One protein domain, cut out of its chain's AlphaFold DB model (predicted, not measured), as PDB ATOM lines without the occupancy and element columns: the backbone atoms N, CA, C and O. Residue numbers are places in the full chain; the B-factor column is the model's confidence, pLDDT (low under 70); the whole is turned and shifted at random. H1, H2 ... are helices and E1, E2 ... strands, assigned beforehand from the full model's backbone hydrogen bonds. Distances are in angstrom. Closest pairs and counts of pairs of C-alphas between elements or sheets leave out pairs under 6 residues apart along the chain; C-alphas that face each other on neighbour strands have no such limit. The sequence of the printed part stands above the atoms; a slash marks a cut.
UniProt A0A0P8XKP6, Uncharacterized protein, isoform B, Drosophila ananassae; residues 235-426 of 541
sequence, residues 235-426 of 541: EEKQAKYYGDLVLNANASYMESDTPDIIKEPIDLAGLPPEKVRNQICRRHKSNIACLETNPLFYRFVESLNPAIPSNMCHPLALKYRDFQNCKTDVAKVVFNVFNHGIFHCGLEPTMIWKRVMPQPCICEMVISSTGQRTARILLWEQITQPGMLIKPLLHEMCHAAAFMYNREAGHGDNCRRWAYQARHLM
ATOM      1  N   GLU A 235     410.508 472.359 421.950       91.31
ATOM      2  CA  GLU A 235     411.089 471.408 421.004       91.31
ATOM      3  C   GLU A 235     410.614 471.688 419.571       91.31
ATOM      4  O   GLU A 235     411.433 471.732 418.657       91.31
ATOM      5  N   GLU A 236     409.319 471.959 419.366       90.38
ATOM      6  CA  GLU A 236     408.760 472.316 418.054       90.38
ATOM      7  C   GLU A 236     409.364 473.621 417.509       90.38
ATOM      8  O   GLU A 236     409.783 473.687 416.351       90.38
ATOM      9  N   LYS A 237     409.476 474.653 418.358       88.31
ATOM     10  CA  LYS A 237     410.119 475.930 417.996       88.31
ATOM     11  C   LYS A 237     411.603 475.748 417.683       88.31
ATOM     12  O   LYS A 237     412.099 476.338 416.725       88.31
ATOM     13  N   GLN A 238     412.305 474.929 418.463       92.38
ATOM     14  CA  GLN A 238     413.720 474.638 418.254       92.38
ATOM     15  C   GLN A 238     413.947 473.831 416.965       92.38
ATOM     16  O   GLN A 238     414.858 474.147 416.201       92.38
ATOM     17  N   ALA A 239     413.086 472.853 416.670       91.94
ATOM     18  CA  ALA A 239     413.107 472.101 415.417       91.94
ATOM     19  C   ALA A 239     412.873 473.012 414.202       91.94
ATOM     20  O   ALA A 239     413.615 472.920 413.222       91.94
ATOM     21  N   LYS A 240     411.911 473.946 414.279       91.31
ATOM     22  CA  LYS A 240     411.720 474.970 413.240       91.31
ATOM     23  C   LYS A 240     412.961 475.840 413.070       91.31
ATOM     24  O   LYS A 240     413.413 476.007 411.945       91.31
ATOM     25  N   TYR A 241     413.537 476.348 414.158       92.25
ATOM     26  CA  TYR A 241     414.729 477.196 414.104       92.25
ATOM     27  C   TYR A 241     415.919 476.495 413.424       92.25
ATOM     28  O   TYR A 241     416.573 477.085 412.564       92.25
ATOM     29  N   TYR A 242     416.170 475.217 413.733       93.56
ATOM     30  CA  TYR A 242     417.179 474.434 413.013       93.56
ATOM     31  C   TYR A 242     416.803 474.196 411.542       93.56
ATOM     32  O   TYR A 242     417.678 474.262 410.681       93.56
ATOM     33  N   GLY A 243     415.521 473.977 411.234       92.06
ATOM     34  CA  GLY A 243     415.019 473.908 409.860       92.06
ATOM     35  C   GLY A 243     415.297 475.188 409.066       92.06
ATOM     36  O   GLY A 243     415.889 475.118 407.991       92.06
ATOM     37  N   ASP A 244     414.965 476.356 409.623       92.06
ATOM     38  CA  ASP A 244     415.225 477.671 409.024       92.06
ATOM     39  C   ASP A 244     416.733 477.884 408.766       92.06
ATOM     40  O   ASP A 244     417.124 478.355 407.695       92.06
ATOM     41  N   LEU A 245     417.598 477.492 409.717       93.75
ATOM     42  CA  LEU A 245     419.056 477.543 409.551       93.75
ATOM     43  C   LEU A 245     419.541 476.645 408.403       93.75
ATOM     44  O   LEU A 245     420.367 477.082 407.600       93.75
ATOM     45  N   VAL A 246     419.022 475.418 408.296       92.81
ATOM     46  CA  VAL A 246     419.359 474.484 407.208       92.81
ATOM     47  C   VAL A 246     418.868 475.012 405.858       92.81
ATOM     48  O   VAL A 246     419.611 474.956 404.880       92.81
ATOM     49  N   LEU A 247     417.662 475.582 405.784       90.38
ATOM     50  CA  LEU A 247     417.154 476.229 404.568       90.38
ATOM     51  C   LEU A 247     418.052 477.397 404.129       90.38
ATOM     52  O   LEU A 247     418.407 477.477 402.953       90.38
ATOM     53  N   ASN A 248     418.477 478.254 405.060       90.00
ATOM     54  CA  ASN A 248     419.350 479.394 404.772       90.00
ATOM     55  C   ASN A 248     420.781 478.971 404.374       90.00
ATOM     56  O   ASN A 248     421.380 479.558 403.469       90.00
ATOM     57  N   ALA A 249     421.319 477.921 405.003       92.38
ATOM     58  CA  ALA A 249     422.599 477.324 404.621       92.38
ATOM     59  C   ALA A 249     422.534 476.702 403.217       92.38
ATOM     60  O   ALA A 249     423.412 476.954 402.395       92.38
ATOM     61  N   ASN A 250     421.458 475.972 402.903       91.06
ATOM     62  CA  ASN A 250     421.226 475.412 401.571       91.06
ATOM     63  C   ASN A 250     421.062 476.506 400.504       91.06
ATOM     64  O   ASN A 250     421.604 476.363 399.412       91.06
ATOM     65  N   ALA A 251     420.351 477.599 400.802       89.00
ATOM     66  CA  ALA A 251     420.237 478.739 399.892       89.00
ATOM     67  C   ALA A 251     421.611 479.377 399.615       89.00
ATOM     68  O   ALA A 251     421.948 479.639 398.465       89.00
ATOM     69  N   SER A 252     422.433 479.537 400.657       90.62
ATOM     70  CA  SER A 252     423.796 480.078 400.549       90.62
ATOM     71  C   SER A 252     424.733 479.154 399.755       90.62
ATOM     72  O   SER A 252     425.508 479.628 398.927       90.62
ATOM     73  N   TYR A 253     424.635 477.835 399.957       91.06
ATOM     74  CA  TYR A 253     425.362 476.843 399.159       91.06
ATOM     75  C   TYR A 253     424.953 476.919 397.683       91.06
ATOM     76  O   TYR A 253     425.814 477.049 396.815       91.06
ATOM     77  N   MET A 254     423.647 476.921 397.390       88.81
ATOM     78  CA  MET A 254     423.147 477.010 396.014       88.81
ATOM     79  C   MET A 254     423.552 478.317 395.321       88.81
ATOM     80  O   MET A 254     423.893 478.282 394.142       88.81
ATOM     81  N   GLU A 255     423.589 479.447 396.033       90.12
ATOM     82  CA  GLU A 255     424.110 480.720 395.509       90.12
ATOM     83  C   GLU A 255     425.593 480.615 395.100       90.12
ATOM     84  O   GLU A 255     426.012 481.214 394.108       90.12
ATOM     85  N   SER A 256     426.394 479.830 395.828       91.00
ATOM     86  CA  SER A 256     427.807 479.606 395.493       91.00
ATOM     87  C   SER A 256     428.032 478.588 394.365       91.00
ATOM     88  O   SER A 256     428.895 478.815 393.522       91.00
ATOM     89  N   ASP A 257     427.242 477.510 394.325       91.88
ATOM     90  CA  ASP A 257     427.407 476.368 393.407       91.88
ATOM     91  C   ASP A 257     426.758 476.608 392.026       91.88
ATOM     92  O   ASP A 257     427.192 476.074 391.006       91.88
ATOM     93  N   THR A 258     425.730 477.464 391.962       91.38
ATOM     94  CA  THR A 258     425.057 477.815 390.700       91.38
ATOM     95  C   THR A 258     426.020 478.568 389.763       91.38
ATOM     96  O   THR A 258     426.625 479.557 390.188       91.38
ATOM     97  N   PRO A 259     426.148 478.191 388.474       93.50
ATOM     98  CA  PRO A 259     426.958 478.933 387.507       93.50
ATOM     99  C   PRO A 259     426.434 480.355 387.260       93.50
ATOM    100  O   PRO A 259     425.227 480.566 387.158       93.50
ATOM    101  N   ASP A 260     427.329 481.329 387.077       94.06
ATOM    102  CA  ASP A 260     426.943 482.746 386.968       94.06
ATOM    103  C   ASP A 260     425.994 483.060 385.798       94.06
ATOM    104  O   ASP A 260     425.137 483.926 385.943       94.06
ATOM    105  N   ILE A 261     426.059 482.305 384.692       92.38
ATOM    106  CA  ILE A 261     425.111 482.403 383.563       92.38
ATOM    107  C   ILE A 261     423.648 482.147 383.989       92.38
ATOM    108  O   ILE A 261     422.719 482.735 383.438       92.38
ATOM    109  N   ILE A 262     423.425 481.326 385.022       93.38
ATOM    110  CA  ILE A 262     422.098 481.045 385.597       93.38
ATOM    111  C   ILE A 262     421.689 482.108 386.642       93.38
ATOM    112  O   ILE A 262     420.513 482.227 386.976       93.38
ATOM    113  N   LYS A 263     422.629 482.938 387.113       93.12
ATOM    114  CA  LYS A 263     422.358 484.094 387.996       93.12
ATOM    115  C   LYS A 263     422.083 485.389 387.229       93.12
ATOM    116  O   LYS A 263     421.785 486.416 387.843       93.12
ATOM    117  N   GLU A 264     422.237 485.376 385.908       91.69
ATOM    118  CA  GLU A 264     421.867 486.498 385.050       91.69
ATOM    119  C   GLU A 264     420.349 486.745 385.106       91.69
ATOM    120  O   GLU A 264     419.578 485.781 385.179       91.69
ATOM    121  N   PRO A 265     419.891 488.013 385.062       91.00
ATOM    122  CA  PRO A 265     418.467 488.326 385.056       91.00
ATOM    123  C   PRO A 265     417.739 487.626 383.903       91.00
ATOM    124  O   PRO A 265     418.200 487.648 382.762       91.00
ATOM    125  N   ILE A 266     416.574 487.041 384.189       93.06
ATOM    126  CA  ILE A 266     415.725 486.428 383.161       93.06
ATOM    127  C   ILE A 266     415.222 487.514 382.207       93.06
ATOM    128  O   ILE A 266     414.757 488.564 382.653       93.06
ATOM    129  N   ASP A 267     415.248 487.247 380.899       93.06
ATOM    130  CA  ASP A 267     414.536 488.088 379.938       93.06
ATOM    131  C   ASP A 267     413.020 487.980 380.172       93.06
ATOM    132  O   ASP A 267     412.407 486.922 379.999       93.06
ATOM    133  N   LEU A 268     412.415 489.093 380.583       94.19
ATOM    134  CA  LEU A 268     410.984 489.211 380.852       94.19
ATOM    135  C   LEU A 268     410.214 489.890 379.706       94.19
ATOM    136  O   LEU A 268     409.010 490.117 379.848       94.19
ATOM    137  N   ALA A 269     410.851 490.192 378.566       93.19
ATOM    138  CA  ALA A 269     410.195 490.823 377.416       93.19
ATOM    139  C   ALA A 269     409.047 489.975 376.838       93.19
ATOM    140  O   ALA A 269     408.085 490.519 376.299       93.19
ATOM    141  N   GLY A 270     409.113 488.648 376.991       91.62
ATOM    142  CA  GLY A 270     408.050 487.722 376.595       91.62
ATOM    143  C   GLY A 270     406.843 487.651 377.543       91.62
ATOM    144  O   GLY A 270     405.891 486.934 377.231       91.62
ATOM    145  N   LEU A 271     406.850 488.342 378.693       94.50
ATOM    146  CA  LEU A 271     405.717 488.331 379.627       94.50
ATOM    147  C   LEU A 271     404.442 488.939 379.005       94.50
ATOM    148  O   LEU A 271     404.522 489.861 378.192       94.50
ATOM    149  N   PRO A 272     403.238 488.519 379.447       93.94
ATOM    150  CA  PRO A 272     402.000 489.146 379.000       93.94
ATOM    151  C   PRO A 272     401.951 490.648 379.339       93.94
ATOM    152  O   PRO A 272     402.518 491.075 380.357       93.94
ATOM    153  N   PRO A 273     401.203 491.455 378.560       94.94
ATOM    154  CA  PRO A 273     401.010 492.874 378.843       94.94
ATOM    155  C   PRO A 273     400.535 493.112 380.277       94.94
ATOM    156  O   PRO A 273     399.736 492.342 380.816       94.94
ATOM    157  N   GLU A 274     400.973 494.209 380.894       94.44
ATOM    158  CA  GLU A 274     400.711 494.482 382.314       94.44
ATOM    159  C   GLU A 274     399.210 494.455 382.659       94.44
ATOM    160  O   GLU A 274     398.818 493.916 383.688       94.44
ATOM    161  N   LYS A 275     398.339 494.921 381.752       95.44
ATOM    162  CA  LYS A 275     396.874 494.829 381.892       95.44
ATOM    163  C   LYS A 275     396.379 493.386 382.096       95.44
ATOM    164  O   LYS A 275     395.477 493.169 382.904       95.44
ATOM    165  N   VAL A 276     396.971 492.417 381.393       94.31
ATOM    166  CA  VAL A 276     396.656 490.982 381.508       94.31
ATOM    167  C   VAL A 276     397.214 490.429 382.820       94.31
ATOM    168  O   VAL A 276     396.463 489.833 383.591       94.31
ATOM    169  N   ARG A 277     398.483 490.717 383.143       94.56
ATOM    170  CA  ARG A 277     399.103 490.303 384.420       94.56
ATOM    171  C   ARG A 277     398.349 490.853 385.632       94.56
ATOM    172  O   ARG A 277     398.085 490.116 386.575       94.56
ATOM    173  N   ASN A 278     397.884 492.099 385.576       93.69
ATOM    174  CA  ASN A 278     397.040 492.718 386.600       93.69
ATOM    175  C   ASN A 278     395.646 492.069 386.693       93.69
ATOM    176  O   ASN A 278     395.070 492.005 387.782       93.69
ATOM    177  N   GLN A 279     395.088 491.556 385.590       93.88
ATOM    178  CA  GLN A 279     393.843 490.783 385.614       93.88
ATOM    179  C   GLN A 279     394.049 489.404 386.256       93.88
ATOM    180  O   GLN A 279     393.258 489.029 387.122       93.88
ATOM    181  N   ILE A 280     395.111 488.680 385.887       92.56
ATOM    182  CA  ILE A 280     395.507 487.409 386.518       92.56
ATOM    183  C   ILE A 280     395.769 487.637 388.017       92.56
ATOM    184  O   ILE A 280     395.239 486.904 388.851       92.56
ATOM    185  N   CYS A 281     396.459 488.727 388.368       92.44
ATOM    186  CA  CYS A 281     396.771 489.100 389.747       92.44
ATOM    187  C   CYS A 281     395.521 489.264 390.624       92.44
ATOM    188  O   CYS A 281     395.451 488.776 391.753       92.44
ATOM    189  N   ARG A 282     394.458 489.870 390.077       91.94
ATOM    190  CA  ARG A 282     393.167 489.988 390.776       91.94
ATOM    191  C   ARG A 282     392.515 488.628 391.036       91.94
ATOM    192  O   ARG A 282     391.878 488.477 392.075       91.94
ATOM    193  N   ARG A 283     392.673 487.646 390.139       88.12
ATOM    194  CA  ARG A 283     392.071 486.305 390.290       88.12
ATOM    195  C   ARG A 283     392.704 485.503 391.424       88.12
ATOM    196  O   ARG A 283     391.986 484.782 392.105       88.12
ATOM    197  N   HIS A 284     394.008 485.654 391.662       86.81
ATOM    198  CA  HIS A 284     394.689 484.995 392.779       86.81
ATOM    199  C   HIS A 284     394.830 485.855 394.042       86.81
ATOM    200  O   HIS A 284     395.504 485.438 394.982       86.81
ATOM    201  N   LYS A 285     394.170 487.021 394.118       84.50
ATOM    202  CA  LYS A 285     394.267 487.942 395.266       84.50
ATOM    203  C   LYS A 285     393.971 487.269 396.616       84.50
ATOM    204  O   LYS A 285     394.613 487.599 397.606       84.50
ATOM    205  N   SER A 286     393.052 486.300 396.654       84.12
ATOM    206  CA  SER A 286     392.726 485.509 397.856       84.12
ATOM    207  C   SER A 286     393.878 484.644 398.374       84.12
ATOM    208  O   SER A 286     393.862 484.238 399.531       84.12
ATOM    209  N   ASN A 287     394.851 484.338 397.515       89.38
ATOM    210  CA  ASN A 287     395.938 483.399 397.779       89.38
ATOM    211  C   ASN A 287     397.265 484.127 398.057       89.38
ATOM    212  O   ASN A 287     398.222 483.486 398.473       89.38
ATOM    213  N   ILE A 288     397.327 485.454 397.875       86.81
ATOM    214  CA  ILE A 288     398.516 486.267 398.189       86.81
ATOM    215  C   ILE A 288     398.847 486.174 399.687       86.81
ATOM    216  O   ILE A 288     400.014 486.071 400.045       86.81
ATOM    217  N   ALA A 289     397.832 486.088 400.553       87.94
ATOM    218  CA  ALA A 289     398.016 485.904 401.995       87.94
ATOM    219  C   ALA A 289     398.730 484.586 402.374       87.94
ATOM    220  O   ALA A 289     399.197 484.449 403.499       87.94
ATOM    221  N   CYS A 290     398.856 483.616 401.458       90.00
ATOM    222  CA  CYS A 290     399.667 482.411 401.662       90.00
ATOM    223  C   CYS A 290     401.184 482.658 401.518       90.00
ATOM    224  O   CYS A 290     401.973 481.789 401.878       90.00
ATOM    225  N   LEU A 291     401.601 483.807 400.975       89.75
ATOM    226  CA  LEU A 291     403.008 484.230 400.905       89.75
ATOM    227  C   LEU A 291     403.442 485.024 402.148       89.75
ATOM    228  O   LEU A 291     404.603 485.416 402.253       89.75
ATOM    229  N   GLU A 292     402.529 485.283 403.088       86.75
ATOM    230  CA  GLU A 292     402.857 485.992 404.319       86.75
ATOM    231  C   GLU A 292     403.683 485.113 405.264       86.75
ATOM    232  O   GLU A 292     403.382 483.945 405.506       86.75
ATOM    233  N   THR A 293     404.720 485.704 405.848       85.06
ATOM    234  CA  THR A 293     405.677 485.005 406.707       85.06
ATOM    235  C   THR A 293     405.493 485.383 408.169       85.06
ATOM    236  O   THR A 293     405.339 486.562 408.487       85.06
ATOM    237  N   ASN A 294     405.621 484.410 409.069       84.44
ATOM    238  CA  ASN A 294     405.688 484.639 410.509       84.44
ATOM    239  C   ASN A 294     406.846 483.806 411.093       84.44
ATOM    240  O   ASN A 294     406.871 482.603 410.849       84.44
ATOM    241  N   PRO A 295     407.792 484.390 411.857       84.00
ATOM    242  CA  PRO A 295     408.945 483.657 412.391       84.00
ATOM    243  C   PRO A 295     408.596 482.407 413.212       84.00
ATOM    244  O   PRO A 295     409.380 481.462 413.240       84.00
ATOM    245  N   LEU A 296     407.428 482.385 413.865       81.31
ATOM    246  CA  LEU A 296     407.008 481.288 414.743       81.31
ATOM    247  C   LEU A 296     406.382 480.095 414.007       81.31
ATOM    248  O   LEU A 296     406.290 479.021 414.592       81.31
ATOM    249  N   PHE A 297     405.963 480.262 412.749       88.00
ATOM    250  CA  PHE A 297     405.182 479.262 412.014       88.00
ATOM    251  C   PHE A 297     405.832 478.915 410.680       88.00
ATOM    252  O   PHE A 297     406.505 479.742 410.062       88.00
ATOM    253  N   TYR A 298     405.633 477.684 410.225       91.56
ATOM    254  CA  TYR A 298     406.066 477.274 408.895       91.56
ATOM    255  C   TYR A 298     405.282 478.022 407.814       91.56
ATOM    256  O   TYR A 298     404.129 478.423 408.005       91.56
ATOM    257  N   ARG A 299     405.908 478.210 406.653       92.38
ATOM    258  CA  ARG A 299     405.310 478.901 405.507       92.38
ATOM    259  C   ARG A 299     404.207 478.038 404.894       92.38
ATOM    260  O   ARG A 299     404.082 476.848 405.199       92.38
ATOM    261  N   PHE A 300     403.365 478.623 404.041       93.88
ATOM    262  CA  PHE A 300     402.192 477.920 403.505       93.88
ATOM    263  C   PHE A 300     402.548 476.598 402.811       93.88
ATOM    264  O   PHE A 300     401.909 475.588 403.089       93.88
ATOM    265  N   VAL A 301     403.572 476.599 401.950       94.06
ATOM    266  CA  VAL A 301     403.988 475.414 401.179       94.06
ATOM    267  C   VAL A 301     404.514 474.309 402.097       94.06
ATOM    268  O   VAL A 301     404.117 473.156 401.951       94.06
ATOM    269  N   GLU A 302     405.342 474.665 403.082       93.44
ATOM    270  CA  GLU A 302     405.863 473.736 404.092       93.44
ATOM    271  C   GLU A 302     404.732 473.099 404.898       93.44
ATOM    272  O   GLU A 302     404.695 471.886 405.066       93.44
ATOM    273  N   SER A 303     403.770 473.912 405.345       94.12
ATOM    274  CA  SER A 303     402.649 473.508 406.209       94.12
ATOM    275  C   SER A 303     401.721 472.454 405.585       94.12
ATOM    276  O   SER A 303     400.957 471.793 406.295       94.12
ATOM    277  N   LEU A 304     401.785 472.274 404.260       93.75
ATOM    278  CA  LEU A 304     401.103 471.186 403.559       93.75
ATOM    279  C   LEU A 304     401.747 469.818 403.845       93.75
ATOM    280  O   LEU A 304     401.072 468.803 403.713       93.75
ATOM    281  N   ASN A 305     403.019 469.755 404.251       92.00
ATOM    282  CA  ASN A 305     403.686 468.505 404.612       92.00
ATOM    283  C   ASN A 305     403.037 467.896 405.875       92.00
ATOM    284  O   ASN A 305     403.080 468.528 406.937       92.00
ATOM    285  N   PRO A 306     402.483 466.665 405.815       88.62
ATOM    286  CA  PRO A 306     401.815 466.037 406.956       88.62
ATOM    287  C   PRO A 306     402.710 465.893 408.196       88.62
ATOM    288  O   PRO A 306     402.185 465.916 409.307       88.62
ATOM    289  N   ALA A 307     404.037 465.829 408.034       90.50
ATOM    290  CA  ALA A 307     404.985 465.760 409.149       90.50
ATOM    291  C   ALA A 307     405.027 467.032 410.022       90.50
ATOM    292  O   ALA A 307     405.482 466.965 411.160       90.50
ATOM    293  N   ILE A 308     404.561 468.183 409.520       90.94
ATOM    294  CA  ILE A 308     404.543 469.430 410.295       90.94
ATOM    295  C   ILE A 308     403.347 469.438 411.266       90.94
ATOM    296  O   ILE A 308     402.220 469.200 410.819       90.94
ATOM    297  N   PRO A 309     403.553 469.741 412.564       89.81
ATOM    298  CA  PRO A 309     402.477 469.878 413.545       89.81
ATOM    299  C   PRO A 309     401.451 470.964 413.188       89.81
ATOM    300  O   PRO A 309     401.796 472.057 412.731       89.81
ATOM    301  N   SER A 310     400.163 470.696 413.425       89.69
ATOM    302  CA  SER A 310     399.071 471.622 413.073       89.69
ATOM    303  C   SER A 310     399.133 472.958 413.829       89.69
ATOM    304  O   SER A 310     398.774 473.993 413.280       89.69
ATOM    305  N   ASN A 311     399.621 472.964 415.071       87.88
ATOM    306  CA  ASN A 311     399.876 474.178 415.860       87.88
ATOM    307  C   ASN A 311     401.034 475.042 415.309       87.88
ATOM    308  O   ASN A 311     401.120 476.216 415.645       87.88
ATOM    309  N   MET A 312     401.893 474.480 414.454       89.50
ATOM    310  CA  MET A 312     403.038 475.148 413.821       89.50
ATOM    311  C   MET A 312     402.772 475.564 412.362       89.50
ATOM    312  O   MET A 312     403.608 476.221 411.738       89.50
ATOM    313  N   CYS A 313     401.617 475.194 411.805       90.88
ATOM    314  CA  CYS A 313     401.248 475.477 410.420       90.88
ATOM    315  C   CYS A 313     400.816 476.938 410.187       90.88
ATOM    316  O   CYS A 313     400.182 477.581 411.031       90.88
ATOM    317  N   HIS A 314     401.039 477.412 408.961       90.44
ATOM    318  CA  HIS A 314     400.376 478.585 408.398       90.44
ATOM    319  C   HIS A 314     398.840 478.420 408.485       90.44
ATOM    320  O   HIS A 314     398.321 477.427 407.961       90.44
ATOM    321  N   PRO A 315     398.067 479.377 409.041       88.31
ATOM    322  CA  PRO A 315     396.626 479.204 409.273       88.31
ATOM    323  C   PRO A 315     395.832 478.807 408.019       88.31
ATOM    324  O   PRO A 315     394.994 477.908 408.057       88.31
ATOM    325  N   LEU A 316     396.144 479.418 406.868       90.62
ATOM    326  CA  LEU A 316     395.487 479.106 405.588       90.62
ATOM    327  C   LEU A 316     395.783 477.696 405.038       90.62
ATOM    328  O   LEU A 316     395.052 477.242 404.156       90.62
ATOM    329  N   ALA A 317     396.817 477.006 405.535       92.44
ATOM    330  CA  ALA A 317     397.161 475.640 405.134       92.44
ATOM    331  C   ALA A 317     396.375 474.565 405.910       92.44
ATOM    332  O   ALA A 317     396.229 473.449 405.421       92.44
ATOM    333  N   LEU A 318     395.811 474.893 407.082       89.81
ATOM    334  CA  LEU A 318     395.132 473.927 407.963       89.81
ATOM    335  C   LEU A 318     393.967 473.192 407.283       89.81
ATOM    336  O   LEU A 318     393.818 471.982 407.433       89.81
ATOM    337  N   LYS A 319     393.186 473.902 406.464       90.06
ATOM    338  CA  LYS A 319     392.080 473.329 405.672       90.06
ATOM    339  C   LYS A 319     392.523 472.368 404.555       90.06
ATOM    340  O   LYS A 319     391.674 471.738 403.942       90.06
ATOM    341  N   TYR A 320     393.825 472.282 404.275       92.69
ATOM    342  CA  TYR A 320     394.408 471.433 403.230       92.69
ATOM    343  C   TYR A 320     395.158 470.209 403.781       92.69
ATOM    344  O   TYR A 320     395.779 469.472 403.018       92.69
ATOM    345  N   ARG A 321     395.103 469.978 405.103       85.56
ATOM    346  CA  ARG A 321     395.758 468.840 405.773       85.56
ATOM    347  C   ARG A 321     395.180 467.491 405.340       85.56
ATOM    348  O   ARG A 321     395.930 466.534 405.179       85.56
ATOM    349  N   ASP A 322     393.874 467.431 405.079       90.12
ATOM    350  CA  ASP A 322     393.232 466.302 404.398       90.12
ATOM    351  C   ASP A 322     393.421 466.428 402.879       90.12
ATOM    352  O   ASP A 322     392.519 466.799 402.123       90.12
ATOM    353  N   PHE A 323     394.655 466.183 402.433       93.56
ATOM    354  CA  PHE A 323     395.058 466.430 401.053       93.56
ATOM    355  C   PHE A 323     394.220 465.648 400.029       93.56
ATOM    356  O   PHE A 323     393.954 466.178 398.953       93.56
ATOM    357  N   GLN A 324     393.758 464.426 400.330       92.00
ATOM    358  CA  GLN A 324     392.997 463.643 399.348       92.00
ATOM    359  C   GLN A 324     391.652 464.269 398.995       92.00
ATOM    360  O   GLN A 324     391.328 464.367 397.810       92.00
ATOM    361  N   ASN A 325     390.925 464.774 399.989       92.44
ATOM    362  CA  ASN A 325     389.624 465.394 399.762       92.44
ATOM    363  C   ASN A 325     389.718 466.815 399.171       92.44
ATOM    364  O   ASN A 325     388.714 467.347 398.703       92.44
ATOM    365  N   CYS A 326     390.912 467.425 399.124       94.44
ATOM    366  CA  CYS A 326     391.108 468.786 398.607       94.44
ATOM    367  C   CYS A 326     392.195 468.950 397.522       94.44
ATOM    368  O   CYS A 326     392.445 470.083 397.102       94.44
ATOM    369  N   LYS A 327     392.820 467.873 397.014       95.31
ATOM    370  CA  LYS A 327     393.983 467.932 396.092       95.31
ATOM    371  C   LYS A 327     393.795 468.850 394.880       95.31
ATOM    372  O   LYS A 327     394.714 469.576 394.504       95.31
ATOM    373  N   THR A 328     392.588 468.883 394.316       95.81
ATOM    374  CA  THR A 328     392.213 469.757 393.193       95.81
ATOM    375  C   THR A 328     392.300 471.242 393.542       95.81
ATOM    376  O   THR A 328     392.694 472.052 392.704       95.81
ATOM    377  N   ASP A 329     391.954 471.617 394.772       95.06
ATOM    378  CA  ASP A 329     392.023 472.999 395.242       95.06
ATOM    379  C   ASP A 329     393.411 473.347 395.781       95.06
ATOM    380  O   ASP A 329     393.871 474.467 395.560       95.06
ATOM    381  N   VAL A 330     394.134 472.386 396.370       95.94
ATOM    382  CA  VAL A 330     395.560 472.548 396.704       95.94
ATOM    383  C   VAL A 330     396.372 472.846 395.447       95.94
ATOM    384  O   VAL A 330     397.113 473.825 395.441       95.94
ATOM    385  N   ALA A 331     396.177 472.095 394.357       97.12
ATOM    386  CA  ALA A 331     396.845 472.355 393.079       97.12
ATOM    387  C   ALA A 331     396.578 473.778 392.566       97.12
ATOM    388  O   ALA A 331     397.517 474.491 392.218       97.12
ATOM    389  N   LYS A 332     395.319 474.240 392.610       95.88
ATOM    390  CA  LYS A 332     394.964 475.621 392.236       95.88
ATOM    391  C   LYS A 332     395.623 476.661 393.138       95.88
ATOM    392  O   LYS A 332     396.061 477.692 392.636       95.88
ATOM    393  N   VAL A 333     395.656 476.455 394.454       95.75
ATOM    394  CA  VAL A 333     396.240 477.434 395.382       95.75
ATOM    395  C   VAL A 333     397.757 477.469 395.247       95.75
ATOM    396  O   VAL A 333     398.297 478.558 395.086       95.75
ATOM    397  N   VAL A 334     398.430 476.318 395.212       96.19
ATOM    398  CA  VAL A 334     399.886 476.214 395.017       96.19
ATOM    399  C   VAL A 334     400.304 476.827 393.675       96.19
ATOM    400  O   VAL A 334     401.176 477.693 393.662       96.19
ATOM    401  N   PHE A 335     399.617 476.492 392.573       97.25
ATOM    402  CA  PHE A 335     399.837 477.132 391.268       97.25
ATOM    403  C   PHE A 335     399.723 478.662 391.359       97.25
ATOM    404  O   PHE A 335     400.579 479.387 390.862       97.25
ATOM    405  N   ASN A 336     398.674 479.170 392.009       95.94
ATOM    406  CA  ASN A 336     398.439 480.607 392.135       95.94
ATOM    407  C   ASN A 336     399.490 481.314 393.006       95.94
ATOM    408  O   ASN A 336     399.902 482.422 392.668       95.94
ATOM    409  N   VAL A 337     399.925 480.676 394.096       95.69
ATOM    410  CA  VAL A 337     400.991 481.160 394.987       95.69
ATOM    411  C   VAL A 337     402.311 481.267 394.225       95.69
ATOM    412  O   VAL A 337     402.928 482.329 394.238       95.69
ATOM    413  N   PHE A 338     402.698 480.227 393.482       96.88
ATOM    414  CA  PHE A 338     403.897 480.246 392.642       96.88
ATOM    415  C   PHE A 338     403.788 481.251 391.487       96.88
ATOM    416  O   PHE A 338     404.719 482.010 391.233       96.88
ATOM    417  N   ASN A 339     402.642 481.327 390.808       96.62
ATOM    418  CA  ASN A 339     402.431 482.283 389.719       96.62
ATOM    419  C   ASN A 339     402.538 483.743 390.200       96.62
ATOM    420  O   ASN A 339     403.102 484.576 389.496       96.62
ATOM    421  N   HIS A 340     402.052 484.052 391.408       95.06
ATOM    422  CA  HIS A 340     402.236 485.370 392.021       95.06
ATOM    423  C   HIS A 340     403.681 485.612 392.476       95.06
ATOM    424  O   HIS A 340     404.274 486.624 392.116       95.06
ATOM    425  N   GLY A 341     404.234 484.699 393.283       93.50
ATOM    426  CA  GLY A 341     405.512 484.889 393.974       93.50
ATOM    427  C   GLY A 341     406.754 484.711 393.100       93.50
ATOM    428  O   GLY A 341     407.801 485.244 393.445       93.50
ATOM    429  N   ILE A 342     406.644 483.993 391.977       95.62
ATOM    430  CA  ILE A 342     407.773 483.626 391.108       95.62
ATOM    431  C   ILE A 342     407.540 484.128 389.677       95.62
ATOM    432  O   ILE A 342     408.362 484.868 389.144       95.62
ATOM    433  N   PHE A 343     406.406 483.773 389.060       96.31
ATOM    434  CA  PHE A 343     406.171 483.947 387.614       96.31
ATOM    435  C   PHE A 343     405.425 485.241 387.225       96.31
ATOM    436  O   PHE A 343     404.767 485.300 386.184       96.31
ATOM    437  N   HIS A 344     405.528 486.298 388.042       94.88
ATOM    438  CA  HIS A 344     405.044 487.663 387.743       94.88
ATOM    439  C   HIS A 344     403.560 487.784 387.353       94.88
ATOM    440  O   HIS A 344     403.180 488.705 386.622       94.88
ATOM    441  N   CYS A 345     402.714 486.864 387.822       95.06
ATOM    442  CA  CYS A 345     401.309 486.744 387.424       95.06
ATOM    443  C   CYS A 345     401.124 486.536 385.907       95.06
ATOM    444  O   CYS A 345     400.095 486.925 385.355       95.06
ATOM    445  N   GLY A 346     402.129 485.990 385.218       94.25
ATOM    446  CA  GLY A 346     402.128 485.812 383.769       94.25
ATOM    447  C   GLY A 346     401.526 484.490 383.295       94.25
ATOM    448  O   GLY A 346     401.107 484.404 382.139       94.25
ATOM    449  N   LEU A 347     401.527 483.439 384.122       95.38
ATOM    450  CA  LEU A 347     401.145 482.098 383.671       95.38
ATOM    451  C   LEU A 347     399.620 481.941 383.676       95.38
ATOM    452  O   LEU A 347     398.963 482.176 384.689       95.38
ATOM    453  N   GLU A 348     399.064 481.470 382.560       92.94
ATOM    454  CA  GLU A 348     397.663 481.031 382.456       92.94
ATOM    455  C   GLU A 348     397.509 479.640 381.779       92.94
ATOM    456  O   GLU A 348     396.598 479.454 380.971       92.94
ATOM    457  N   PRO A 349     398.374 478.631 382.051       91.25
ATOM    458  CA  PRO A 349     398.166 477.283 381.540       91.25
ATOM    459  C   PRO A 349     396.904 476.656 382.141       91.25
ATOM    460  O   PRO A 349     396.581 476.844 383.318       91.25
ATOM    461  N   THR A 350     396.205 475.844 381.349       93.69
ATOM    462  CA  THR A 350     395.080 475.055 381.867       93.69
ATOM    463  C   THR A 350     395.598 473.838 382.632       93.69
ATOM    464  O   THR A 350     396.454 473.110 382.132       93.69
ATOM    465  N   MET A 351     395.087 473.614 383.847       95.81
ATOM    466  CA  MET A 351     395.380 472.416 384.643       95.81
ATOM    467  C   MET A 351     394.333 471.335 384.376       95.81
ATOM    468  O   MET A 351     393.136 471.586 384.529       95.81
ATOM    469  N   ILE A 352     394.772 470.140 383.976       96.88
ATOM    470  CA  ILE A 352     393.897 469.048 383.531       96.88
ATOM    471  C   ILE A 352     394.306 467.749 384.222       96.88
ATOM    472  O   ILE A 352     395.434 467.288 384.071       96.88
ATOM    473  N   TRP A 353     393.369 467.136 384.941       96.94
ATOM    474  CA  TRP A 353     393.593 465.851 385.602       96.94
ATOM    475  C   TRP A 353     393.476 464.681 384.609       96.94
ATOM    476  O   TRP A 353     392.667 464.727 383.676       96.94
ATOM    477  N   LYS A 354     394.320 463.659 384.778       97.19
ATOM    478  CA  LYS A 354     394.405 462.467 383.921       97.19
ATOM    479  C   LYS A 354     394.620 461.200 384.758       97.19
ATOM    480  O   LYS A 354     395.456 461.177 385.658       97.19
ATOM    481  N   ARG A 355     393.947 460.111 384.373       95.62
ATOM    482  CA  ARG A 355     394.040 458.777 385.008       95.62
ATOM    483  C   ARG A 355     395.364 458.043 384.800       95.62
ATOM    484  O   ARG A 355     395.752 457.236 385.639       95.62
ATOM    485  N   VAL A 356     396.018 458.254 383.661       94.12
ATOM    486  CA  VAL A 356     397.227 457.521 383.259       94.12
ATOM    487  C   VAL A 356     398.261 458.531 382.790       94.12
ATOM    488  O   VAL A 356     398.045 459.214 381.789       94.12
ATOM    489  N   MET A 357     399.360 458.638 383.533       94.81
ATOM    490  CA  MET A 357     400.524 459.464 383.219       94.81
ATOM    491  C   MET A 357     401.797 458.747 383.702       94.81
ATOM    492  O   MET A 357     401.739 458.066 384.724       94.81
ATOM    493  N   PRO A 358     402.940 458.891 383.006       90.75
ATOM    494  CA  PRO A 358     404.220 458.313 383.436       90.75
ATOM    495  C   PRO A 358     404.885 459.082 384.591       90.75
ATOM    496  O   PRO A 358     405.807 458.574 385.220       90.75
ATOM    497  N   GLN A 359     404.448 460.316 384.855       93.44
ATOM    498  CA  GLN A 359     404.983 461.221 385.877       93.44
ATOM    499  C   GLN A 359     403.816 461.926 386.591       93.44
ATOM    500  O   GLN A 359     402.743 462.036 385.997       93.44
ATOM    501  N   PRO A 360     403.976 462.430 387.833       96.19
ATOM    502  CA  PRO A 360     402.880 463.075 388.564       96.19
ATOM    503  C   PRO A 360     402.332 464.342 387.891       96.19
ATOM    504  O   PRO A 360     401.127 464.578 387.915       96.19
ATOM    505  N   CYS A 361     403.199 465.153 387.282       96.94
ATOM    506  CA  CYS A 361     402.837 466.341 386.507       96.94
ATOM    507  C   CYS A 361     403.579 466.312 385.164       96.94
ATOM    508  O   CYS A 361     404.680 465.771 385.114       96.94
ATOM    509  N   ILE A 362     402.986 466.868 384.099       95.50
ATOM    510  CA  ILE A 362     403.627 467.046 382.777       95.50
ATOM    511  C   ILE A 362     403.185 468.384 382.163       95.50
ATOM    512  O   ILE A 362     401.985 468.656 382.090       95.50
ATOM    513  N   CYS A 363     404.120 469.192 381.658       95.69
ATOM    514  CA  CYS A 363     403.844 470.362 380.828       95.69
ATOM    515  C   CYS A 363     403.689 469.957 379.354       95.69
ATOM    516  O   CYS A 363     404.657 469.687 378.645       95.69
ATOM    517  N   GLU A 364     402.455 469.972 378.858       94.31
ATOM    518  CA  GLU A 364     402.142 469.846 377.437       94.31
ATOM    519  C   GLU A 364     402.291 471.229 376.774       94.31
ATOM    520  O   GLU A 364     401.431 472.105 376.903       94.31
ATOM    521  N   MET A 365     403.424 471.438 376.100       93.75
ATOM    522  CA  MET A 365     403.729 472.645 375.323       93.75
ATOM    523  C   MET A 365     403.143 472.537 373.911       93.75
ATOM    524  O   MET A 365     403.373 471.550 373.212       93.75
ATOM    525  N   VAL A 366     402.403 473.559 373.482       90.38
ATOM    526  CA  VAL A 366     401.639 473.568 372.228       90.38
ATOM    527  C   VAL A 366     401.935 474.840 371.436       90.38
ATOM    528  O   VAL A 366     402.031 475.933 371.996       90.38
ATOM    529  N   ILE A 367     402.044 474.703 370.116       88.50
ATOM    530  CA  ILE A 367     402.126 475.814 369.162       88.50
ATOM    531  C   ILE A 367     400.893 475.715 368.264       88.50
ATOM    532  O   ILE A 367     400.645 474.659 367.685       88.50
ATOM    533  N   SER A 368     400.091 476.777 368.194       81.81
ATOM    534  CA  SER A 368     398.918 476.829 367.312       81.81
ATOM    535  C   SER A 368     399.313 476.977 365.836       81.81
ATOM    536  O   SER A 368     400.435 477.364 365.514       81.81
ATOM    537  N   SER A 369     398.352 476.785 364.926       72.62
ATOM    538  CA  SER A 369     398.496 477.124 363.498       72.62
ATOM    539  C   SER A 369     398.864 478.594 363.244       72.62
ATOM    540  O   SER A 369     399.483 478.910 362.230       72.62
ATOM    541  N   THR A 370     398.524 479.484 364.184       73.12
ATOM    542  CA  THR A 370     398.879 480.914 364.189       73.12
ATOM    543  C   THR A 370     400.254 481.210 364.806       73.12
ATOM    544  O   THR A 370     400.591 482.375 365.002       73.12
ATOM    545  N   GLY A 371     401.044 480.188 365.158       76.94
ATOM    546  CA  GLY A 371     402.355 480.332 365.808       76.94
ATOM    547  C   GLY A 371     402.300 480.681 367.304       76.94
ATOM    548  O   GLY A 371     403.340 480.830 367.947       76.94
ATOM    549  N   GLN A 372     401.107 480.790 367.898       85.44
ATOM    550  CA  GLN A 372     400.949 481.140 369.307       85.44
ATOM    551  C   GLN A 372     401.405 479.985 370.208       85.44
ATOM    552  O   GLN A 372     400.838 478.891 370.187       85.44
ATOM    553  N   ARG A 373     402.405 480.255 371.053       90.69
ATOM    554  CA  ARG A 373     402.848 479.343 372.116       90.69
ATOM    555  C   ARG A 373     401.847 479.339 373.269       90.69
ATOM    556  O   ARG A 373     401.502 480.392 373.804       90.69
ATOM    557  N   THR A 374     401.420 478.152 373.681       92.50
ATOM    558  CA  THR A 374     400.559 477.924 374.852       92.50
ATOM    559  C   THR A 374     401.035 476.691 375.621       92.50
ATOM    560  O   THR A 374     401.704 475.824 375.065       92.50
ATOM    561  N   ALA A 375     400.707 476.602 376.908       95.00
ATOM    562  CA  ALA A 375     401.064 475.462 377.747       95.00
ATOM    563  C   ALA A 375     399.837 474.928 378.495       95.00
ATOM    564  O   ALA A 375     398.908 475.674 378.826       95.00
ATOM    565  N   ARG A 376     399.834 473.627 378.777       96.19
ATOM    566  CA  ARG A 376     398.826 472.938 379.591       96.19
ATOM    567  C   ARG A 376     399.567 472.101 380.628       96.19
ATOM    568  O   ARG A 376     400.533 471.428 380.290       96.19
ATOM    569  N   ILE A 377     399.130 472.137 381.882       97.75
ATOM    570  CA  ILE A 377     399.722 471.332 382.955       97.75
ATOM    571  C   ILE A 377     398.805 470.135 383.189       97.75
ATOM    572  O   ILE A 377     397.659 470.277 383.620       97.75
ATOM    573  N   LEU A 378     399.304 468.948 382.875       97.94
ATOM    574  CA  LEU A 378     398.624 467.692 383.148       97.94
ATOM    575  C   LEU A 378     398.975 467.241 384.569       97.94
ATOM    576  O   LEU A 378     400.131 467.347 384.977       97.94
ATOM    577  N   LEU A 379     397.980 466.762 385.315       98.19
ATOM    578  CA  LEU A 379     398.099 466.321 386.706       98.19
ATOM    579  C   LEU A 379     397.590 464.882 386.835       98.19
ATOM    580  O   LEU A 379     396.491 464.564 386.378       98.19
ATOM    581  N   TRP A 380     398.358 464.010 387.478       97.88
ATOM    582  CA  TRP A 380     397.993 462.604 387.633       97.88
ATOM    583  C   TRP A 380     396.968 462.416 388.765       97.88
ATOM    584  O   TRP A 380     397.176 462.871 389.890       97.88
ATOM    585  N   GLU A 381     395.848 461.737 388.497       96.19
ATOM    586  CA  GLU A 381     394.765 461.529 389.480       96.19
ATOM    587  C   GLU A 381     395.229 460.773 390.743       96.19
ATOM    588  O   GLU A 381     394.696 460.999 391.834       96.19
ATOM    589  N   GLN A 382     396.267 459.945 390.613       95.69
ATOM    590  CA  GLN A 382     396.890 459.130 391.655       95.69
ATOM    591  C   GLN A 382     397.950 459.887 392.479       95.69
ATOM    592  O   GLN A 382     398.670 459.279 393.268       95.69
ATOM    593  N   ILE A 383     398.035 461.218 392.365       96.56
ATOM    594  CA  ILE A 383     398.745 462.054 393.344       96.56
ATOM    595  C   ILE A 383     398.088 461.864 394.727       96.56
ATOM    596  O   ILE A 383     397.002 462.384 395.012       96.56
ATOM    597  N   THR A 384     398.751 461.098 395.600       94.31
ATOM    598  CA  THR A 384     398.246 460.763 396.943       94.31
ATOM    599  C   THR A 384     398.728 461.716 398.037       94.31
ATOM    600  O   THR A 384     398.081 461.821 399.079       94.31
ATOM    601  N   GLN A 385     399.825 462.446 397.810       94.44
ATOM    602  CA  GLN A 385     400.475 463.286 398.824       94.44
ATOM    603  C   GLN A 385     400.931 464.651 398.269       94.44
ATOM    604  O   GLN A 385     401.307 464.731 397.096       94.44
ATOM    605  N   PRO A 386     401.008 465.710 399.104       94.81
ATOM    606  CA  PRO A 386     401.472 467.039 398.690       94.81
ATOM    607  C   PRO A 386     402.863 467.046 398.042       94.81
ATOM    608  O   PRO A 386     403.080 467.776 397.078       94.81
ATOM    609  N   GLY A 387     403.794 466.202 398.504       93.12
ATOM    610  CA  GLY A 387     405.140 466.094 397.922       93.12
ATOM    611  C   GLY A 387     405.148 465.635 396.457       93.12
ATOM    612  O   GLY A 387     405.952 466.128 395.669       93.12
ATOM    613  N   MET A 388     404.199 464.772 396.065       95.50
ATOM    614  CA  MET A 388     404.010 464.337 394.671       95.50
ATOM    615  C   MET A 388     403.412 465.432 393.775       95.50
ATOM    616  O   MET A 388     403.449 465.304 392.556       95.50
ATOM    617  N   LEU A 389     402.846 466.490 394.364       96.69
ATOM    618  CA  LEU A 389     402.268 467.621 393.645       96.69
ATOM    619  C   LEU A 389     403.241 468.799 393.570       96.69
ATOM    620  O   LEU A 389     403.504 469.299 392.488       96.69
ATOM    621  N   ILE A 390     403.765 469.251 394.712       96.62
ATOM    622  CA  ILE A 390     404.431 470.556 394.846       96.62
ATOM    623  C   ILE A 390     405.707 470.642 393.997       96.62
ATOM    624  O   ILE A 390     405.841 471.584 393.216       96.62
ATOM    625  N   LYS A 391     406.623 469.665 394.114       96.56
ATOM    626  CA  LYS A 391     407.875 469.655 393.331       96.56
ATOM    627  C   LYS A 391     407.603 469.485 391.827       96.56
ATOM    628  O   LYS A 391     408.076 470.332 391.069       96.56
ATOM    629  N   PRO A 392     406.823 468.482 391.369       97.00
ATOM    630  CA  PRO A 392     406.549 468.326 389.942       97.00
ATOM    631  C   PRO A 392     405.760 469.500 389.345       97.00
ATOM    632  O   PRO A 392     406.113 469.974 388.274       97.00
ATOM    633  N   LEU A 393     404.759 470.051 390.045       98.00
ATOM    634  CA  LEU A 393     404.013 471.222 389.567       98.00
ATOM    635  C   LEU A 393     404.929 472.435 389.360       98.00
ATOM    636  O   LEU A 393     404.818 473.105 388.338       98.00
ATOM    637  N   LEU A 394     405.849 472.706 390.293       98.00
ATOM    638  CA  LEU A 394     406.801 473.809 390.146       98.00
ATOM    639  C   LEU A 394     407.784 473.576 388.985       98.00
ATOM    640  O   LEU A 394     408.048 474.512 388.232       98.00
ATOM    641  N   HIS A 395     408.270 472.344 388.794       97.25
ATOM    642  CA  HIS A 395     409.104 471.966 387.642       97.25
ATOM    643  C   HIS A 395     408.372 472.236 386.313       97.25
ATOM    644  O   HIS A 395     408.882 472.953 385.452       97.25
ATOM    645  N   GLU A 396     407.130 471.763 386.173       97.44
ATOM    646  CA  GLU A 396     406.332 471.982 384.960       97.44
ATOM    647  C   GLU A 396     405.941 473.458 384.750       97.44
ATOM    648  O   GLU A 396     405.826 473.912 383.611       97.44
ATOM    649  N   MET A 397     405.799 474.251 385.820       97.94
ATOM    650  CA  MET A 397     405.632 475.706 385.713       97.94
ATOM    651  C   MET A 397     406.906 476.415 385.220       97.94
ATOM    652  O   MET A 397     406.790 477.377 384.459       97.94
ATOM    653  N   CYS A 398     408.103 475.934 385.582       97.62
ATOM    654  CA  CYS A 398     409.368 476.459 385.050       97.62
ATOM    655  C   CYS A 398     409.488 476.193 383.541       97.62
ATOM    656  O   CYS A 398     409.817 477.113 382.790       97.62
ATOM    657  N   HIS A 399     409.122 474.991 383.077       97.06
ATOM    658  CA  HIS A 399     409.025 474.696 381.642       97.06
ATOM    659  C   HIS A 399     407.994 475.577 380.930       97.06
ATOM    660  O   HIS A 399     408.303 476.151 379.885       97.06
ATOM    661  N   ALA A 400     406.795 475.744 381.499       97.31
ATOM    662  CA  ALA A 400     405.770 476.608 380.917       97.31
ATOM    663  C   ALA A 400     406.255 478.062 380.763       97.31
ATOM    664  O   ALA A 400     406.031 478.672 379.718       97.31
ATOM    665  N   ALA A 401     406.956 478.607 381.765       97.38
ATOM    666  CA  ALA A 401     407.507 479.961 381.719       97.38
ATOM    667  C   ALA A 401     408.637 480.101 380.682       97.38
ATOM    668  O   ALA A 401     408.583 480.997 379.834       97.38
ATOM    669  N   ALA A 402     409.611 479.184 380.693       96.69
ATOM    670  CA  ALA A 402     410.717 479.165 379.735       96.69
ATOM    671  C   ALA A 402     410.217 479.056 378.282       96.69
ATOM    672  O   ALA A 402     410.690 479.774 377.399       96.69
ATOM    673  N   PHE A 403     409.195 478.236 378.035       96.44
ATOM    674  CA  PHE A 403     408.599 478.086 376.711       96.44
ATOM    675  C   PHE A 403     407.778 479.301 376.275       96.44
ATOM    676  O   PHE A 403     407.963 479.817 375.168       96.44
ATOM    677  N   MET A 404     406.866 479.782 377.123       94.88
ATOM    678  CA  MET A 404     405.965 480.874 376.748       94.88
ATOM    679  C   MET A 404     406.726 482.192 376.559       94.88
ATOM    680  O   MET A 404     406.518 482.863 375.542       94.88
ATOM    681  N   TYR A 405     407.629 482.531 377.485       94.81
ATOM    682  CA  TYR A 405     408.297 483.837 377.528       94.81
ATOM    683  C   TYR A 405     409.666 483.819 376.853       94.81
ATOM    684  O   TYR A 405     409.958 484.698 376.046       94.81
ATOM    685  N   ASN A 406     410.479 482.795 377.127       95.62
ATOM    686  CA  ASN A 406     411.858 482.703 376.637       95.62
ATOM    687  C   ASN A 406     411.999 481.842 375.372       95.62
ATOM    688  O   ASN A 406     413.094 481.744 374.829       95.62
ATOM    689  N   ARG A 407     410.890 481.276 374.860       94.94
ATOM    690  CA  ARG A 407     410.809 480.471 373.620       94.94
ATOM    691  C   ARG A 407     411.542 479.128 373.678       94.94
ATOM    692  O   ARG A 407     411.673 478.462 372.651       94.94
ATOM    693  N   GLU A 408     412.001 478.734 374.858       95.12
ATOM    694  CA  GLU A 408     412.829 477.557 375.105       95.12
ATOM    695  C   GLU A 408     411.948 476.310 375.252       95.12
ATOM    696  O   GLU A 408     411.129 476.220 376.162       95.12
ATOM    697  N   ALA A 409     412.092 475.336 374.355       92.38
ATOM    698  CA  ALA A 409     411.211 474.166 374.293       92.38
ATOM    699  C   ALA A 409     411.799 472.919 374.997       92.38
ATOM    700  O   ALA A 409     411.624 471.790 374.530       92.38
ATOM    701  N   GLY A 410     412.508 473.104 376.116       89.19
ATOM    702  CA  GLY A 410     413.174 472.032 376.868       89.19
ATOM    703  C   GLY A 410     413.762 472.495 378.205       89.19
ATOM    704  O   GLY A 410     413.285 473.466 378.786       89.19
ATOM    705  N   HIS A 411     414.783 471.786 378.701       86.81
ATOM    706  CA  HIS A 411     415.493 472.116 379.946       86.81
ATOM    707  C   HIS A 411     416.802 472.875 379.657       86.81
ATOM    708  O   HIS A 411     417.904 472.326 379.726       86.81
ATOM    709  N   GLY A 412     416.672 474.125 379.210       91.31
ATOM    710  CA  GLY A 412     417.804 474.987 378.873       91.31
ATOM    711  C   GLY A 412     418.155 475.947 380.006       91.31
ATOM    712  O   GLY A 412     417.766 475.761 381.162       91.31
ATOM    713  N   ASP A 413     418.914 476.988 379.666       93.44
ATOM    714  CA  ASP A 413     419.358 477.972 380.651       93.44
ATOM    715  C   ASP A 413     418.188 478.765 381.231       93.44
ATOM    716  O   ASP A 413     418.209 479.078 382.416       93.44
ATOM    717  N   ASN A 414     417.135 479.062 380.462       95.44
ATOM    718  CA  ASN A 414     416.005 479.829 380.989       95.44
ATOM    719  C   ASN A 414     415.144 478.991 381.934       95.44
ATOM    720  O   ASN A 414     414.718 479.506 382.965       95.44
ATOM    721  N   CYS A 415     414.943 477.701 381.651       95.44
ATOM    722  CA  CYS A 415     414.302 476.781 382.588       95.44
ATOM    723  C   CYS A 415     415.086 476.695 383.909       95.44
ATOM    724  O   CYS A 415     414.495 476.853 384.982       95.44
ATOM    725  N   ARG A 416     416.421 476.560 383.843       95.00
ATOM    726  CA  ARG A 416     417.299 476.601 385.027       95.00
ATOM    727  C   ARG A 416     417.251 477.946 385.759       95.00
ATOM    728  O   ARG A 416     417.177 477.951 386.985       95.00
ATOM    729  N   ARG A 417     417.218 479.082 385.050       95.81
ATOM    730  CA  ARG A 417     417.059 480.415 385.666       95.81
ATOM    731  C   ARG A 417     415.717 480.548 386.394       95.81
ATOM    732  O   ARG A 417     415.699 481.041 387.517       95.81
ATOM    733  N   TRP A 418     414.611 480.068 385.817       96.69
ATOM    734  CA  TRP A 418     413.302 480.047 386.492       96.69
ATOM    735  C   TRP A 418     413.312 479.163 387.748       96.69
ATOM    736  O   TRP A 418     412.777 479.575 388.777       96.69
ATOM    737  N   ALA A 419     413.966 477.998 387.700       95.69
ATOM    738  CA  ALA A 419     414.142 477.115 388.856       95.69
ATOM    739  C   ALA A 419     415.000 477.753 389.968       95.69
ATOM    740  O   ALA A 419     414.624 477.722 391.143       95.69
ATOM    741  N   TYR A 420     416.118 478.386 389.605       95.12
ATOM    742  CA  TYR A 420     416.975 479.143 390.518       95.12
ATOM    743  C   TYR A 420     416.222 480.328 391.152       95.12
ATOM    744  O   TYR A 420     416.210 480.472 392.376       95.12
ATOM    745  N   GLN A 421     415.493 481.114 390.351       94.81
ATOM    746  CA  GLN A 421     414.649 482.207 390.840       94.81
ATOM    747  C   GLN A 421     413.543 481.705 391.784       94.81
ATOM    748  O   GLN A 421     413.300 482.331 392.817       94.81
ATOM    749  N   ALA A 422     412.898 480.574 391.479       95.19
ATOM    750  CA  ALA A 422     411.907 479.956 392.359       95.19
ATOM    751  C   ALA A 422     412.500 479.613 393.733       95.19
ATOM    752  O   ALA A 422     411.923 479.962 394.765       95.19
ATOM    753  N   ARG A 423     413.682 478.985 393.740       91.94
ATOM    754  CA  ARG A 423     414.410 478.594 394.951       91.94
ATOM    755  C   ARG A 423     414.891 479.796 395.769       91.94
ATOM    756  O   ARG A 423     414.851 479.731 396.991       91.94
ATOM    757  N   HIS A 424     415.306 480.889 395.125       90.62
ATOM    758  CA  HIS A 424     415.728 482.104 395.826       90.62
ATOM    759  C   HIS A 424     414.537 482.875 396.425       90.62
ATOM    760  O   HIS A 424     414.593 483.313 397.572       90.62
ATOM    761  N   LEU A 425     413.438 483.040 395.675       92.12
ATOM    762  CA  LEU A 425     412.257 483.790 396.136       92.12
ATOM    763  C   LEU A 425     411.428 483.022 397.179       92.12
ATOM    764  O   LEU A 425     410.747 483.636 398.006       92.12
ATOM    765  N   MET A 426     411.484 481.690 397.156       91.81
ATOM    766  CA  MET A 426     410.815 480.815 398.117       91.81
ATOM    767  C   MET A 426     411.771 479.699 398.582       91.81
ATOM    768  O   MET A 426     411.658 478.570 398.103       91.81
TER     769      MET A 426
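This is residues 235 to 426 of the 541 residues of the protein "Uncharacterized protein, isoform B" of Drosophila ananassae (UniProt A0A0P8XKP6). Helix H7 runs through the middle, packed along a small, strongly twisted sheet of three strands; H6 and H8 pack on H7, and the short helices H3, H4 and H5 gather near H6. The long helix H1 lies along one side near H8, its residues 245 to 250 standing free, and residues 258 to 273, with no named element, lead on to H2. The printed part has 192 residues with eight named helices and three named strands, in the order H1 to H6, E1 to E3, H7, H8; it is mostly helix, and the mixed sheet runs E1 E3 E2. It is compact, with a radius of gyration of the C-alphas of 17.2 A and spans of 58 by 40 by 35 A.

Start with H1, residues 235 to 257, close but not clearly touching H8, residues 413 to 425; their closest C-alphas, of Ala 251 and His 424, are 6.9 A apart. H2, residues 274 to 283, is likewise close to the hub H6, residues 323 to 341, at 7.0 A between the C-alphas of Cys 281 and His 340. H3, residues 285 to 291, touches residues 333 to 341 of H6 alone, about perpendicular at 88 degrees, closest at C-alphas 287 and 337, 6.2 A. H4, residues 300 to 303, touches H5, residues 315 to 320, closest at C-alphas 300 and 317, 5.8 A. H5 and H6 only just touch, with 3 pairs of C-alphas within 8 A, and only at the corner, closest at C-alphas 320 and 326, 6.3 A. E1, residues 350 to 354, is parallel to E3, residues 373 to 380, with N 352 and O 377 at 2.9 A. E2, residues 361 to 367, forms an antiparallel hairpin with E3, with N 364 and O 376 at 2.8 A. H7, residues 386 to 406, lies over E3 and E2 at a height over the sheet of 8.9 A. Its residues 386 to 394 alone touch H6, closest at C-alphas 386 and 323, 6.9 A. Residues 414 to 419 of H8 alone touch H7, closest at C-alphas 415 and 402, 5.2 A, at a steep tilt of 51 degrees, opposite ways. Every O i to N i+4 pair is within hydrogen-bond range in H1, H2 and H8; H6 has 13 of 15, H7 15 of 17, H3 0 of 3 but 3 of 4 O i to N i+3 pairs, H5 0 of 2 but 2 of 3, and H4 is too short.

Find C-alpha 235 at (411.089, 471.408, 421.004); from there H1 runs 32.4 A to C-alpha 257. H6 spans 22.4 A with a kink of 47 degrees near residue 330, E3 23.3 A and H7 29.0 A. H8 ends at C-alpha 425, at (412.257, 483.790, 396.136).

Look for the farthest C-alphas at Glu 235 and Ser 369, 59.1 A apart. The printed part has no cut, the links H1 to H2 and H4 to H5 are long, and no printed residue has a pLDDT under 70.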